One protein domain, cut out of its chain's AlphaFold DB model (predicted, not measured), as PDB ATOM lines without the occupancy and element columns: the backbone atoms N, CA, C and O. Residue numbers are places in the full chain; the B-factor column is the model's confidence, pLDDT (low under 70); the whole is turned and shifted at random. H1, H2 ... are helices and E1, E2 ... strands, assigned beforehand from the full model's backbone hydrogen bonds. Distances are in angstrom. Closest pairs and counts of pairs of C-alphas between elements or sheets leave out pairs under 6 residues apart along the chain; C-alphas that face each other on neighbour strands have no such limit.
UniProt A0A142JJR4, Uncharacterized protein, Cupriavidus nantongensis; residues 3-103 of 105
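Overview. This is residues 3 to 103 of the 105 residues of an uncharacterized protein of Cupriavidus nantongensis (UniProt A0A142JJR4). One twisted sheet of five strands has a single helix, H1, packed over one face, with no named helix on the other; residues 86 to 95, within the link from H1 to E5, stick out as a loop. The 101 printed residues hold, along the chain, E1 E2 E3 E4 H1 E5; the sheet's order is E1 E2 E3 E4 E5, all antiparallel. The class is mostly strand, in two layers, a helix on one face of a sheet, and E1 E2 E3 E4 form a meander, each strand the antiparallel neighbour of the one before. The whole is only just loose, close to compact, with a radius of gyration of the C-alphas of 15.7 A and spans of 45 by 32 by 23 A.

Arrangement. Start at edge strand E1, residues 3 to 8, in a hairpin with E2, residues 18 to 27; N 4 and O 23 are 2.9 A apart, within hydrogen-bond range. E2 and E3, residues 35 to 47, form the next hairpin, with N 24 and O 41 at 2.9 A. E3 and E4, residues 53 to 66, form a third, with N 40 and O 60 at 2.8 A; E4 bends by 66 degrees at residue 63. H1, residues 72 to 83, is on the sheet at a height of 6.4 A, over E3, and only just not over E2 and E4, where 2 C-alphas each fall. It runs only just slantwise to the strands, at 59.5 degrees to E3 on the local plane; its closest C-alphas to E3 are Ala 79 and Ala 40, 6.1 A apart. Every O i to N i+4 pair in H1 is within hydrogen-bond range. Edge strand E5, residues 98 to 102, is antiparallel to E4, with N 101 and O 59 at 3.2 A.

Along the chain. Find C-alpha 3 at (174.139, 150.559, 137.853), where E1 begins its 16.7 A. E2 spans 28.0 A, E3 38.1 A, E4 37.6 A and H1 16.4 A; E5 spans 12.4 A to C-alpha 102 at (170.538, 161.016, 154.325).

Size, cuts and confidence. The two C-alphas farthest apart are those of Gln 33 and Gly 50, 48.8 A. The printed part has no cut, and the link from H1 to E5 is long. Look for pLDDT under 70 at residues 47 to 52, 85 to 98 and 102 to 103.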
ATOM      1  N   ARG A   3     174.015 149.131 138.143       95.00
ATOM      2  CA  ARG A   3     174.139 150.559 137.853       95.00
ATOM      3  C   ARG A   3     173.117 150.934 136.796       95.00
ATOM      4  O   ARG A   3     173.053 150.290 135.753       95.00
ATOM      5  N   VAL A   4     172.355 151.982 137.071       94.00
ATOM      6  CA  VAL A   4     171.360 152.550 136.163       94.00
ATOM      7  C   VAL A   4     171.766 153.980 135.853       94.00
ATOM      8  O   VAL A   4     172.106 154.734 136.762       94.00
ATOM      9  N   ARG A   5     171.749 154.342 134.572       94.12
ATOM     10  CA  ARG A   5     171.974 155.710 134.095       94.12
ATOM     11  C   ARG A   5     170.653 156.250 133.568       94.12
ATOM     12  O   ARG A   5     169.943 155.540 132.861       94.12
ATOM     13  N   ILE A   6     170.328 157.475 133.949       90.88
ATOM     14  CA  ILE A   6     169.164 158.210 133.465       90.88
ATOM     15  C   ILE A   6     169.711 159.327 132.590       90.88
ATOM     16  O   ILE A   6     170.415 160.213 133.076       90.88
ATOM     17  N   GLU A   7     169.424 159.246 131.298       92.94
ATOM     18  CA  GLU A   7     169.984 160.124 130.275       92.94
ATOM     19  C   GLU A   7     168.853 160.786 129.493       92.94
ATOM     20  O   GLU A   7     167.834 160.160 129.197       92.94
ATOM     21  N   LEU A   8     169.032 162.067 129.183       89.81
ATOM     22  CA  LEU A   8     168.193 162.794 128.241       89.81
ATOM     23  C   LEU A   8     168.880 162.769 126.882       89.81
ATOM     24  O   LEU A   8     170.011 163.239 126.777       89.81
ATOM     25  N   LEU A   9     168.189 162.254 125.868       93.94
ATOM     26  CA  LEU A   9     168.623 162.282 124.473       93.94
ATOM     27  C   LEU A   9     167.758 163.316 123.743       93.94
ATOM     28  O   LEU A   9     166.598 163.015 123.437       93.94
ATOM     29  N   PRO A  10     168.255 164.545 123.522       88.00
ATOM     30  CA  PRO A  10     167.528 165.557 122.764       88.00
ATOM     31  C   PRO A  10     167.204 165.021 121.370       88.00
ATOM     32  O   PRO A  10     168.099 164.566 120.672       88.00
ATOM     33  N   ASP A  11     165.927 165.015 120.987       92.31
ATOM     34  CA  ASP A  11     165.465 164.545 119.669       92.31
ATOM     35  C   ASP A  11     165.901 163.110 119.292       92.31
ATOM     36  O   ASP A  11     165.887 162.730 118.122       92.31
ATOM     37  N   GLY A  12     166.252 162.287 120.288       89.88
ATOM     38  CA  GLY A  12     166.788 160.939 120.074       89.88
ATOM     39  C   GLY A  12     168.255 160.901 119.631       89.88
ATOM     40  O   GLY A  12     168.736 159.831 119.269       89.88
ATOM     41  N   ASP A  13     168.960 162.031 119.668       93.00
ATOM     42  CA  ASP A  13     170.386 162.123 119.371       93.00
ATOM     43  C   ASP A  13     171.221 161.559 120.533       93.00
ATOM     44  O   ASP A  13     171.267 162.117 121.635       93.00
ATOM     45  N   GLU A  14     171.878 160.423 120.282       92.00
ATOM     46  CA  GLU A  14     172.768 159.764 121.241       92.00
ATOM     47  C   GLU A  14     174.057 160.564 121.490       92.00
ATOM     48  O   GLU A  14     174.619 160.487 122.583       92.00
ATOM     49  N   GLU A  15     174.523 161.366 120.526       92.56
ATOM     50  CA  GLU A  15     175.740 162.176 120.677       92.56
ATOM     51  C   GLU A  15     175.501 163.394 121.579       92.56
ATOM     52  O   GLU A  15     176.409 163.842 122.284       92.56
ATOM     53  N   ALA A  16     174.261 163.889 121.619       89.19
ATOM     54  CA  ALA A  16     173.827 164.969 122.503       89.19
ATOM     55  C   ALA A  16     173.341 164.476 123.884       89.19
ATOM     56  O   ALA A  16     172.793 165.263 124.670       89.19
ATOM     57  N   ALA A  17     173.528 163.189 124.202       90.50
ATOM     58  CA  ALA A  17     173.049 162.597 125.444       90.50
ATOM     59  C   ALA A  17     173.618 163.311 126.680       90.50
ATOM     60  O   ALA A  17     174.827 163.449 126.873       90.50
ATOM     61  N   THR A  18     172.722 163.731 127.569       88.94
ATOM     62  CA  THR A  18     173.074 164.365 128.839       88.94
ATOM     63  C   THR A  18     172.714 163.440 129.993       88.94
ATOM     64  O   THR A  18     171.549 163.084 130.172       88.94
ATOM     65  N   LEU A  19     173.701 163.075 130.817       89.44
ATOM     66  CA  LEU A  19     173.462 162.312 132.043       89.44
ATOM     67  C   LEU A  19     172.735 163.186 133.072       89.44
ATOM     68  O   LEU A  19     173.281 164.186 133.540       89.44
ATOM     69  N   LEU A  20     171.519 162.786 133.436       89.06
ATOM     70  CA  LEU A  20     170.702 163.454 134.448       89.06
ATOM     71  C   LEU A  20     170.917 162.851 135.830       89.06
ATOM     72  O   LEU A  20     171.002 163.572 136.818       89.06
ATOM     73  N   ALA A  21     171.011 161.525 135.913       91.06
ATOM     74  CA  ALA A  21     171.223 160.855 137.183       91.06
ATOM     75  C   ALA A  21     171.851 159.470 137.020       91.06
ATOM     76  O   ALA A  21     171.780 158.843 135.960       91.06
ATOM     77  N   ALA A  22     172.437 158.971 138.103       94.50
ATOM     78  CA  ALA A  22     172.914 157.604 138.213       94.50
ATOM     79  C   ALA A  22     172.422 156.969 139.515       94.50
ATOM     80  O   ALA A  22     172.485 157.596 140.571       94.50
ATOM     81  N   VAL A  23     171.970 155.719 139.436       95.19
ATOM     82  CA  VAL A  23     171.618 154.903 140.601       95.19
ATOM     83  C   VAL A  23     172.561 153.715 140.682       95.19
ATOM     84  O   VAL A  23     172.607 152.884 139.774       95.19
ATOM     85  N   ASP A  24     173.298 153.631 141.782       96.94
ATOM     86  CA  ASP A  24     174.142 152.494 142.130       96.94
ATOM     87  C   ASP A  24     173.437 151.646 143.190       96.94
ATOM     88  O   ASP A  24     173.055 152.167 144.232       96.94
ATOM     89  N   ILE A  25     173.276 150.343 142.943       96.38
ATOM     90  CA  ILE A  25     172.699 149.382 143.893       96.38
ATOM     91  C   ILE A  25     173.722 148.280 144.152       96.38
ATOM     92  O   ILE A  25     174.124 147.532 143.249       96.38
ATOM     93  N   SER A  26     174.149 148.143 145.399       95.88
ATOM     94  CA  SER A  26     175.131 147.148 145.824       95.88
ATOM     95  C   SER A  26     174.573 146.307 146.962       95.88
ATOM     96  O   SER A  26     173.857 146.803 147.819       95.88
ATOM     97  N   ASN A  27     174.868 145.006 146.945       92.69
ATOM     98  CA  ASN A  27     174.569 144.145 148.085       92.69
ATOM     99  C   ASN A  27     175.514 144.536 149.226       92.69
ATOM    100  O   ASN A  27     176.710 144.700 148.980       92.69
ATOM    101  N   ASP A  28     174.990 144.707 150.434       90.94
ATOM    102  CA  ASP A  28     175.784 145.155 151.585       90.94
ATOM    103  C   ASP A  28     176.500 144.006 152.326       90.94
ATOM    104  O   ASP A  28     177.266 144.246 153.255       90.94
ATOM    105  N   GLY A  29     176.274 142.762 151.892       90.94
ATOM    106  CA  GLY A  29     176.876 141.552 152.447       90.94
ATOM    107  C   GLY A  29     176.187 141.002 153.698       90.94
ATOM    108  O   GLY A  29     176.611 139.959 154.185       90.94
ATOM    109  N   SER A  30     175.138 141.653 154.207       91.06
ATOM    110  CA  SER A  30     174.470 141.263 155.458       91.06
ATOM    111  C   SER A  30     173.233 140.372 155.273       91.06
ATOM    112  O   SER A  30     172.707 139.847 156.251       91.06
ATOM    113  N   GLY A  31     172.771 140.172 154.034       86.19
ATOM    114  CA  GLY A  31     171.633 139.295 153.724       86.19
ATOM    115  C   GLY A  31     171.956 137.795 153.795       86.19
ATOM    116  O   GLY A  31     173.105 137.383 153.948       86.19
ATOM    117  N   THR A  32     170.935 136.956 153.614       87.81
ATOM    118  CA  THR A  32     171.078 135.490 153.549       87.81
ATOM    119  C   THR A  32     171.244 134.987 152.104       87.81
ATOM    120  O   THR A  32     171.458 135.764 151.167       87.81
ATOM    121  N   GLN A  33     171.169 133.666 151.892       84.38
ATOM    122  CA  GLN A  33     171.126 133.094 150.544       84.38
ATOM    123  C   GLN A  33     169.814 133.441 149.819       84.38
ATOM    124  O   GLN A  33     169.854 133.752 148.628       84.38
ATOM    125  N   SER A  34     168.682 133.432 150.531       86.50
ATOM    126  CA  SER A  34     167.348 133.715 149.984       86.50
ATOM    127  C   SER A  34     166.974 135.199 150.040       86.50
ATOM    128  O   SER A  34     166.224 135.668 149.190       86.50
ATOM    129  N   THR A  35     167.536 135.967 150.979       91.31
ATOM    130  CA  THR A  35     167.255 137.404 151.136       91.31
ATOM    131  C   THR A  35     168.481 138.277 150.868       91.31
ATOM    132  O   THR A  35     169.626 137.937 151.166       91.31
ATOM    133  N   GLY A  36     168.285 139.426 150.228       90.88
ATOM    134  CA  GLY A  36     169.326 140.420 149.982       90.88
ATOM    135  C   GLY A  36     169.068 141.716 150.740       90.88
ATOM    136  O   GLY A  36     167.942 142.206 150.770       90.88
ATOM    137  N   HIS A  37     170.135 142.281 151.296       94.25
ATOM    138  CA  HIS A  37     170.171 143.651 151.789       94.25
ATOM    139  C   HIS A  37     171.038 144.476 150.842       94.25
ATOM    140  O   HIS A  37     172.074 144.000 150.354       94.25
ATOM    141  N   TYR A  38     170.569 145.674 150.504       95.00
ATOM    142  CA  TYR A  38     171.187 146.497 149.476       95.00
ATOM    143  C   TYR A  38     171.327 147.946 149.923       95.00
ATOM    144  O   TYR A  38     170.397 148.531 150.473       95.00
ATOM    145  N   ASN A  39     172.472 148.536 149.590       96.19
ATOM    146  CA  ASN A  39     172.665 149.976 149.600       96.19
ATOM    147  C   ASN A  39     172.338 150.510 148.207       96.19
ATOM    148  O   ASN A  39     172.845 149.992 147.207       96.19
ATOM    149  N   ALA A  40     171.514 151.547 148.147       95.62
ATOM    150  CA  ALA A  40     171.197 152.260 146.926       95.62
ATOM    151  C   ALA A  40     171.660 153.715 147.050       95.62
ATOM    152  O   ALA A  40     171.448 154.352 148.081       95.62
ATOM    153  N   VAL A  41     172.301 154.235 146.007       95.19
ATOM    154  CA  VAL A  41     172.814 155.607 145.957       95.19
ATOM    155  C   VAL A  41     172.336 156.257 144.669       95.19
ATOM    156  O   VAL A  41     172.717 155.820 143.584       95.19
ATOM    157  N   LEU A  42     171.518 157.299 144.790       93.69
ATOM    158  CA  LEU A  42     171.128 158.177 143.691       93.69
ATOM    159  C   LEU A  42     172.067 159.379 143.662       93.69
ATOM    160  O   LEU A  42     172.221 160.064 144.668       93.69
ATOM    161  N   LYS A  43     172.655 159.649 142.500       92.31
ATOM    162  CA  LYS A  43     173.374 160.887 142.194       92.31
ATOM    163  C   LYS A  43     172.602 161.610 141.109       92.31
ATOM    164  O   LYS A  43     172.569 161.126 139.981       92.31
ATOM    165  N   GLU A  44     171.985 162.729 141.445       89.25
ATOM    166  CA  GLU A  44     171.192 163.538 140.526       89.25
ATOM    167  C   GLU A  44     171.934 164.831 140.197       89.25
ATOM    168  O   GLU A  44     172.361 165.570 141.087       89.25
ATOM    169  N   ALA A  45     172.102 165.100 138.907       84.25
ATOM    170  CA  ALA A  45     172.567 166.383 138.431       84.25
ATOM    171  C   ALA A  45     171.411 167.382 138.434       84.25
ATOM    172  O   ALA A  45     170.472 167.266 137.647       84.25
ATOM    173  N   TRP A  46     171.524 168.409 139.265       74.44
ATOM    174  CA  TRP A  46     170.562 169.499 139.316       74.44
ATOM    175  C   TRP A  46     171.197 170.783 138.791       74.44
ATOM    176  O   TRP A  46     172.304 171.161 139.188       74.44
ATOM    177  N   ARG A  47     170.486 171.478 137.902       65.50
ATOM    178  CA  ARG A  47     170.863 172.832 137.488       65.50
ATOM    179  C   ARG A  47     170.340 173.809 138.534       65.50
ATOM    180  O   ARG A  47     169.129 173.941 138.708       65.50
ATOM    181  N   THR A  48     171.241 174.458 139.262       60.62
ATOM    182  CA  THR A  48     170.866 175.555 140.164       60.62
ATOM    183  C   THR A  48     170.655 176.839 139.354       60.62
ATOM    184  O   THR A  48     170.838 176.852 138.139       60.62
ATOM    185  N   ALA A  49     170.194 177.922 139.985       52.72
ATOM    186  CA  ALA A  49     170.045 179.199 139.289       52.72
ATOM    187  C   ALA A  49     171.419 179.680 138.766       52.72
ATOM    188  O   ALA A  49     172.267 180.093 139.554       52.72
ATOM    189  N   GLY A  50     171.635 179.600 137.445       56.50
ATOM    190  CA  GLY A  50     172.912 179.865 136.765       56.50
ATOM    191  C   GLY A  50     173.411 178.664 135.944       56.50
ATOM    192  O   GLY A  50     172.731 177.649 135.844       56.50
ATOM    193  N   ASP A  51     174.619 178.761 135.377       59.50
ATOM    194  CA  ASP A  51     175.296 177.662 134.649       59.50
ATOM    195  C   ASP A  51     176.011 176.664 135.587       59.50
ATOM    196  O   ASP A  51     176.885 175.900 135.176       59.50
ATOM    197  N   GLN A  52     175.673 176.663 136.879       60.62
ATOM    198  CA  GLN A  52     176.277 175.756 137.852       60.62
ATOM    199  C   GLN A  52     175.474 174.455 137.956       60.62
ATOM    200  O   GLN A  52     174.267 174.446 138.202       60.62
ATOM    201  N   GLN A  53     176.173 173.334 137.780       70.38
ATOM    202  CA  GLN A  53     175.636 171.991 137.976       70.38
ATOM    203  C   GLN A  53     176.054 171.495 139.361       70.38
ATOM    204  O   GLN A  53     177.243 171.342 139.639       70.38
ATOM    205  N   ALA A  54     175.076 171.248 140.229       77.62
ATOM    206  CA  ALA A  54     175.290 170.587 141.509       77.62
ATOM    207  C   ALA A  54     174.941 169.099 141.381       77.62
ATOM    208  O   ALA A  54     174.047 168.730 140.618       77.62
ATOM    209  N   ILE A  55     175.639 168.247 142.132       84.31
ATOM    210  CA  ILE A  55     175.294 166.828 142.253       84.31
ATOM    211  C   ILE A  55     174.679 166.600 143.628       84.31
ATOM    212  O   ILE A  55     175.366 166.712 144.642       84.31
ATOM    213  N   TYR A  56     173.403 166.242 143.652       84.31
ATOM    214  CA  TYR A  56     172.704 165.833 144.861       84.31
ATOM    215  C   TYR A  56     172.838 164.325 145.032       84.31
ATOM    216  O   TYR A  56     172.571 163.559 144.106       84.31
ATOM    217  N   THR A  57     173.281 163.893 146.213       89.56
ATOM    218  CA  THR A  57     173.416 162.470 146.542       89.56
ATOM    219  C   THR A  57     172.364 162.084 147.570       89.56
ATOM    220  O   THR A  57     172.258 162.722 148.612       89.56
ATOM    221  N   THR A  58     171.582 161.049 147.280       90.12
ATOM    222  CA  THR A  58     170.624 160.446 148.216       90.12
ATOM    223  C   THR A  58     170.980 158.983 148.415       90.12
ATOM    224  O   THR A  58     171.273 158.276 147.451       90.12
ATOM    225  N   GLU A  59     170.959 158.534 149.665       93.44
ATOM    226  CA  GLU A  59     171.325 157.171 150.044       93.44
ATOM    227  C   GLU A  59     170.155 156.485 150.744       93.44
ATOM    228  O   GLU A  59     169.509 157.055 151.630       93.44
ATOM    229  N   ALA A  60     169.915 155.237 150.361       91.69
ATOM    230  CA  ALA A  60     168.865 154.405 150.916       91.69
ATOM    231  C   ALA A  60     169.380 153.002 151.215       91.69
ATOM    232  O   ALA A  60     170.244 152.468 150.510       91.69
ATOM    233  N   LYS A  61     168.787 152.385 152.234       93.31
ATOM    234  CA  LYS A  61     168.956 150.962 152.521       93.31
ATOM    235  C   LYS A  61     167.671 150.220 152.203       93.31
ATOM    236  O   LYS A  61     166.581 150.694 152.515       93.31
ATOM    237  N   ILE A  62     167.815 149.065 151.565       93.19
ATOM    238  CA  ILE A  62     166.716 148.187 151.175       93.19
ATOM    239  C   ILE A  62     166.928 146.858 151.887       93.19
ATOM    240  O   ILE A  62     167.973 146.220 151.719       93.19
ATOM    241  N   HIS A  63     165.935 146.445 152.667       92.56
ATOM    242  CA  HIS A  63     166.017 145.258 153.511       92.56
ATOM    243  C   HIS A  63     165.133 144.126 152.982       92.56
ATOM    244  O   HIS A  63     164.204 144.351 152.212       92.56
ATOM    245  N   ASP A  64     165.481 142.902 153.380       90.81
ATOM    246  CA  ASP A  64     164.696 141.678 153.175       90.81
ATOM    247  C   ASP A  64     164.150 141.445 151.754       90.81
ATOM    248  O   ASP A  64     163.050 140.929 151.566       90.81
ATOM    249  N   VAL A  65     164.934 141.777 150.722       90.62
ATOM    250  CA  VAL A  65     164.539 141.514 149.332       90.62
ATOM    251  C   VAL A  65     164.665 140.023 149.045       90.62
ATOM    252  O   VAL A  65     165.777 139.491 149.003       90.62
ATOM    253  N   ASP A  66     163.542 139.364 148.789       90.50
ATOM    254  CA  ASP A  66     163.507 137.973 148.340       90.50
ATOM    255  C   ASP A  66     164.151 137.834 146.947       90.50
ATOM    256  O   ASP A  66     163.673 138.392 145.955       90.50
ATOM    257  N   ARG A  67     165.266 137.101 146.869       84.75
ATOM    258  CA  ARG A  67     166.055 136.944 145.637       84.75
ATOM    259  C   ARG A  67     165.434 135.975 144.634       84.75
ATOM    260  O   ARG A  67     165.815 136.015 143.467       84.75
ATOM    261  N   GLU A  68     164.525 135.106 145.069       87.88
ATOM    262  CA  GLU A  68     163.840 134.151 144.194       87.88
ATOM    263  C   GLU A  68     162.632 134.802 143.514       87.88
ATOM    264  O   GLU A  68     162.310 134.481 142.367       87.88
ATOM    265  N   LEU A  69     161.997 135.762 144.192       87.44
ATOM    266  CA  LEU A  69     160.809 136.457 143.694       87.44
ATOM    267  C   LEU A  69     161.124 137.754 142.936       87.44
ATOM    268  O   LEU A  69     160.394 138.124 142.012       87.44
ATOM    269  N   ILE A  70     162.192 138.466 143.313       89.31
ATOM    270  CA  ILE A  70     162.503 139.792 142.767       89.31
ATOM    271  C   ILE A  70     163.559 139.706 141.666       89.31
ATOM    272  O   ILE A  70     164.728 139.400 141.894       89.31
ATOM    273  N   ARG A  71     163.165 140.074 140.444       89.94
ATOM    274  CA  ARG A  71     164.093 140.206 139.312       89.94
ATOM    275  C   ARG A  71     164.943 141.479 139.439       89.94
ATOM    276  O   ARG A  71     164.468 142.475 139.988       89.94
ATOM    277  N   PRO A  72     166.144 141.538 138.834       87.75
ATOM    278  CA  PRO A  72     167.026 142.709 138.923       87.75
ATOM    279  C   PRO A  72     166.370 144.046 138.538       87.75
ATOM    280  O   PRO A  72     166.588 145.056 139.199       87.75
ATOM    281  N   VAL A  73     165.513 144.059 137.512       90.00
ATOM    282  CA  VAL A  73     164.771 145.268 137.100       90.00
ATOM    283  C   VAL A  73     163.745 145.701 138.159       90.00
ATOM    284  O   VAL A  73     163.522 146.892 138.359       90.00
ATOM    285  N   GLN A  74     163.142 144.755 138.883       91.88
ATOM    286  CA  GLN A  74     162.228 145.070 139.985       91.88
ATOM    287  C   GLN A  74     162.989 145.651 141.183       91.88
ATOM    288  O   GLN A  74     162.502 146.595 141.796       91.88
ATOM    289  N   LEU A  75     164.213 145.179 141.453       91.88
ATOM    290  CA  LEU A  75     165.095 145.780 142.460       91.88
ATOM    291  C   LEU A  75     165.440 147.241 142.126       91.88
ATOM    292  O   LEU A  75     165.442 148.082 143.019       91.88
ATOM    293  N   VAL A  76     165.661 147.567 140.846       92.50
ATOM    294  CA  VAL A  76     165.820 148.964 140.402       92.50
ATOM    295  C   VAL A  76     164.574 149.791 140.720       92.50
ATOM    296  O   VAL A  76     164.693 150.901 141.234       92.50
ATOM    297  N   SER A  77     163.378 149.256 140.454       90.94
ATOM    298  CA  SER A  77     162.123 149.949 140.770       90.94
ATOM    299  C   SER A  77     161.963 150.197 142.273       90.94
ATOM    300  O   SER A  77     161.636 151.316 142.661       90.94
ATOM    301  N   ILE A  78     162.255 149.198 143.114       91.44
ATOM    302  CA  ILE A  78     162.243 149.336 144.579       91.44
ATOM    303  C   ILE A  78     163.236 150.420 145.012       91.44
ATOM    304  O   ILE A  78     162.869 151.324 145.757       91.44
ATOM    305  N   ALA A  79     164.469 150.384 144.499       92.00
ATOM    306  CA  ALA A  79     165.485 151.376 144.829       92.00
ATOM    307  C   ALA A  79     165.042 152.801 144.476       92.00
ATOM    308  O   ALA A  79     165.167 153.696 145.307       92.00
ATOM    309  N   LEU A  80     164.470 153.011 143.287       89.00
ATOM    310  CA  LEU A  80     163.948 154.317 142.879       89.00
ATOM    311  C   LEU A  80     162.789 154.791 143.766       89.00
ATOM    312  O   LEU A  80     162.742 155.970 144.101       89.00
ATOM    313  N   GLN A  81     161.891 153.893 144.184       88.00
ATOM    314  CA  GLN A  81     160.788 154.240 145.090       88.00
ATOM    315  C   GLN A  81     161.279 154.721 146.460       88.00
ATOM    316  O   GLN A  81     160.651 155.601 147.044       88.00
ATOM    317  N   VAL A  82     162.384 154.164 146.966       88.75
ATOM    318  CA  VAL A  82     162.965 154.575 148.254       88.75
ATOM    319  C   VAL A  82     163.833 155.830 148.105       88.75
ATOM    320  O   VAL A  82     163.761 156.721 148.945       88.75
ATOM    321  N   LEU A  83     164.640 155.919 147.042       87.69
ATOM    322  CA  LEU A  83     165.588 157.018 146.808       87.69
ATOM    323  C   LEU A  83     164.916 158.322 146.381       87.69
ATOM    324  O   LEU A  83     165.301 159.398 146.821       87.69
ATOM    325  N   ALA A  84     163.929 158.225 145.500       79.75
ATOM    326  CA  ALA A  84     163.181 159.353 144.977       79.75
ATOM    327  C   ALA A  84     161.696 159.030 145.137       79.75
ATOM    328  O   ALA A  84     161.011 158.769 144.140       79.75
ATOM    329  N   PRO A  85     161.183 158.991 146.384       66.94
ATOM    330  CA  PRO A  85     159.779 158.722 146.601       66.94
ATOM    331  C   PRO A  85     159.017 159.783 145.826       66.94
ATOM    332  O   PRO A  85     159.143 160.979 146.103       66.94
ATOM    333  N   VAL A  86     158.241 159.350 144.825       56.25
ATOM    334  CA  VAL A  86     157.254 160.222 144.199       56.25
ATOM    335  C   VAL A  86     156.477 160.774 145.375       56.25
ATOM    336  O   VAL A  86     155.823 160.001 146.079       56.25
ATOM    337  N   LYS A  87     156.602 162.078 145.653       46.19
ATOM    338  CA  LYS A  87     155.726 162.736 146.612       46.19
ATOM    339  C   LYS A  87     154.328 162.514 146.058       46.19
ATOM    340  O   LYS A  87     153.858 163.281 145.223       46.19
ATOM    341  N   ARG A  88     153.665 161.441 146.497       40.44
ATOM    342  CA  ARG A  88     152.221 161.340 146.470       40.44
ATOM    343  C   ARG A  88     151.792 162.517 147.319       40.44
ATOM    344  O   ARG A  88     151.759 162.438 148.543       40.44
ATOM    345  N   THR A  89     151.504 163.639 146.674       40.66
ATOM    346  CA  THR A  89     150.461 164.522 147.160       40.66
ATOM    347  C   THR A  89     149.266 163.611 147.433       40.66
ATOM    348  O   THR A  89     148.592 163.170 146.506       40.66
ATOM    349  N   THR A  90     149.085 163.258 148.710       37.75
ATOM    350  CA  THR A  90     147.989 162.455 149.280       37.75
ATOM    351  C   THR A  90     147.831 161.015 148.766       37.75
ATOM    352  O   THR A  90     147.107 160.775 147.810       37.75
ATOM    353  N   ALA A  91     148.426 160.036 149.462       33.69
ATOM    354  CA  ALA A  91     147.732 158.804 149.886       33.69
ATOM    355  C   ALA A  91     148.661 157.924 150.743       33.69
ATOM    356  O   ALA A  91     149.670 157.400 150.269       33.69
ATOM    357  N   THR A  92     148.277 157.808 152.009       41.09
ATOM    358  CA  THR A  92     148.844 157.035 153.113       41.09
ATOM    359  C   THR A  92     148.948 155.536 152.799       41.09
ATOM    360  O   THR A  92     148.049 154.975 152.183       41.09
ATOM    361  N   SER A  93     150.005 154.902 153.323       45.94
ATOM    362  CA  SER A  93     150.250 153.449 153.390       45.94
ATOM    363  C   SER A  93     150.654 152.754 152.079       45.94
ATOM    364  O   SER A  93     149.839 152.281 151.291       45.94
ATOM    365  N   LEU A  94     151.969 152.651 151.893       40.50
ATOM    366  CA  LEU A  94     152.633 151.470 151.347       40.50
ATOM    367  C   LEU A  94     153.703 151.126 152.381       40.50
ATOM    368  O   LEU A  94     154.505 151.999 152.717       40.50
ATOM    369  N   ASP A  95     153.666 149.914 152.928       46.00
ATOM    370  CA  ASP A  95     154.689 149.429 153.854       46.00
ATOM    371  C   ASP A  95     156.070 149.628 153.210       46.00
ATOM    372  O   ASP A  95     156.339 149.159 152.099       46.00
ATOM    373  N   SER A  96     156.904 150.453 153.844       53.94
ATOM    374  CA  SER A  96     158.145 150.941 153.252       53.94
ATOM    375  C   SER A  96     159.215 149.856 153.307       53.94
ATOM    376  O   SER A  96     159.673 149.484 154.382       53.94
ATOM    377  N   TRP A  97     159.667 149.403 152.142       54.03
ATOM    378  CA  TRP A  97     160.763 148.436 151.978       54.03
ATOM    379  C   TRP A  97     162.158 148.988 152.332       54.03
ATOM    380  O   TRP A  97     163.167 148.307 152.143       54.03
ATOM    381  N   GLY A  98     162.246 150.231 152.805       58.84
ATOM    382  CA  GLY A  98     163.514 150.884 153.089       58.84
ATOM    383  C   GLY A  98     163.365 152.228 153.784       58.84
ATOM    384  O   GLY A  98     162.278 152.807 153.839       58.84
ATOM    385  N   GLU A  99     164.492 152.712 154.294       77.62
ATOM    386  CA  GLU A  99     164.624 154.003 154.963       77.62
ATOM    387  C   GLU A  99     165.648 154.889 154.242       77.62
ATOM    388  O   GLU A  99     166.640 154.411 153.678       77.62
ATOM    389  N   ILE A 100     165.400 156.201 154.263       70.25
ATOM    390  CA  ILE A 100     166.344 157.212 153.780       70.25
ATOM    391  C   ILE A 100     167.299 157.530 154.928       70.25
ATOM    392  O   ILE A 100     166.868 157.989 155.984       70.25
ATOM    393  N   VAL A 101     168.595 157.315 154.712       77.69
ATOM    394  CA  VAL A 101     169.616 157.538 155.751       77.69
ATOM    395  C   VAL A 101     170.144 158.976 155.710       77.69
ATOM    396  O   VAL A 101     170.509 159.531 156.747       77.69
ATOM    397  N   ARG A 102     170.161 159.607 154.527       66.00
ATOM    398  CA  ARG A 102     170.538 161.016 154.325       66.00
ATOM    399  C   ARG A 102     169.738 161.649 153.183       66.00
ATOM    400  O   ARG A 102     169.578 161.035 152.132       66.00
ATOM    401  N   GLY A 103     169.269 162.877 153.412       57.50
ATOM    402  CA  GLY A 103     168.647 163.770 152.423       57.50
ATOM    403  C   GLY A 103     169.505 165.026 152.185       57.50
ATOM    404  O   GLY A 103     170.549 165.147 152.822       57.50
TER     405      GLY A 103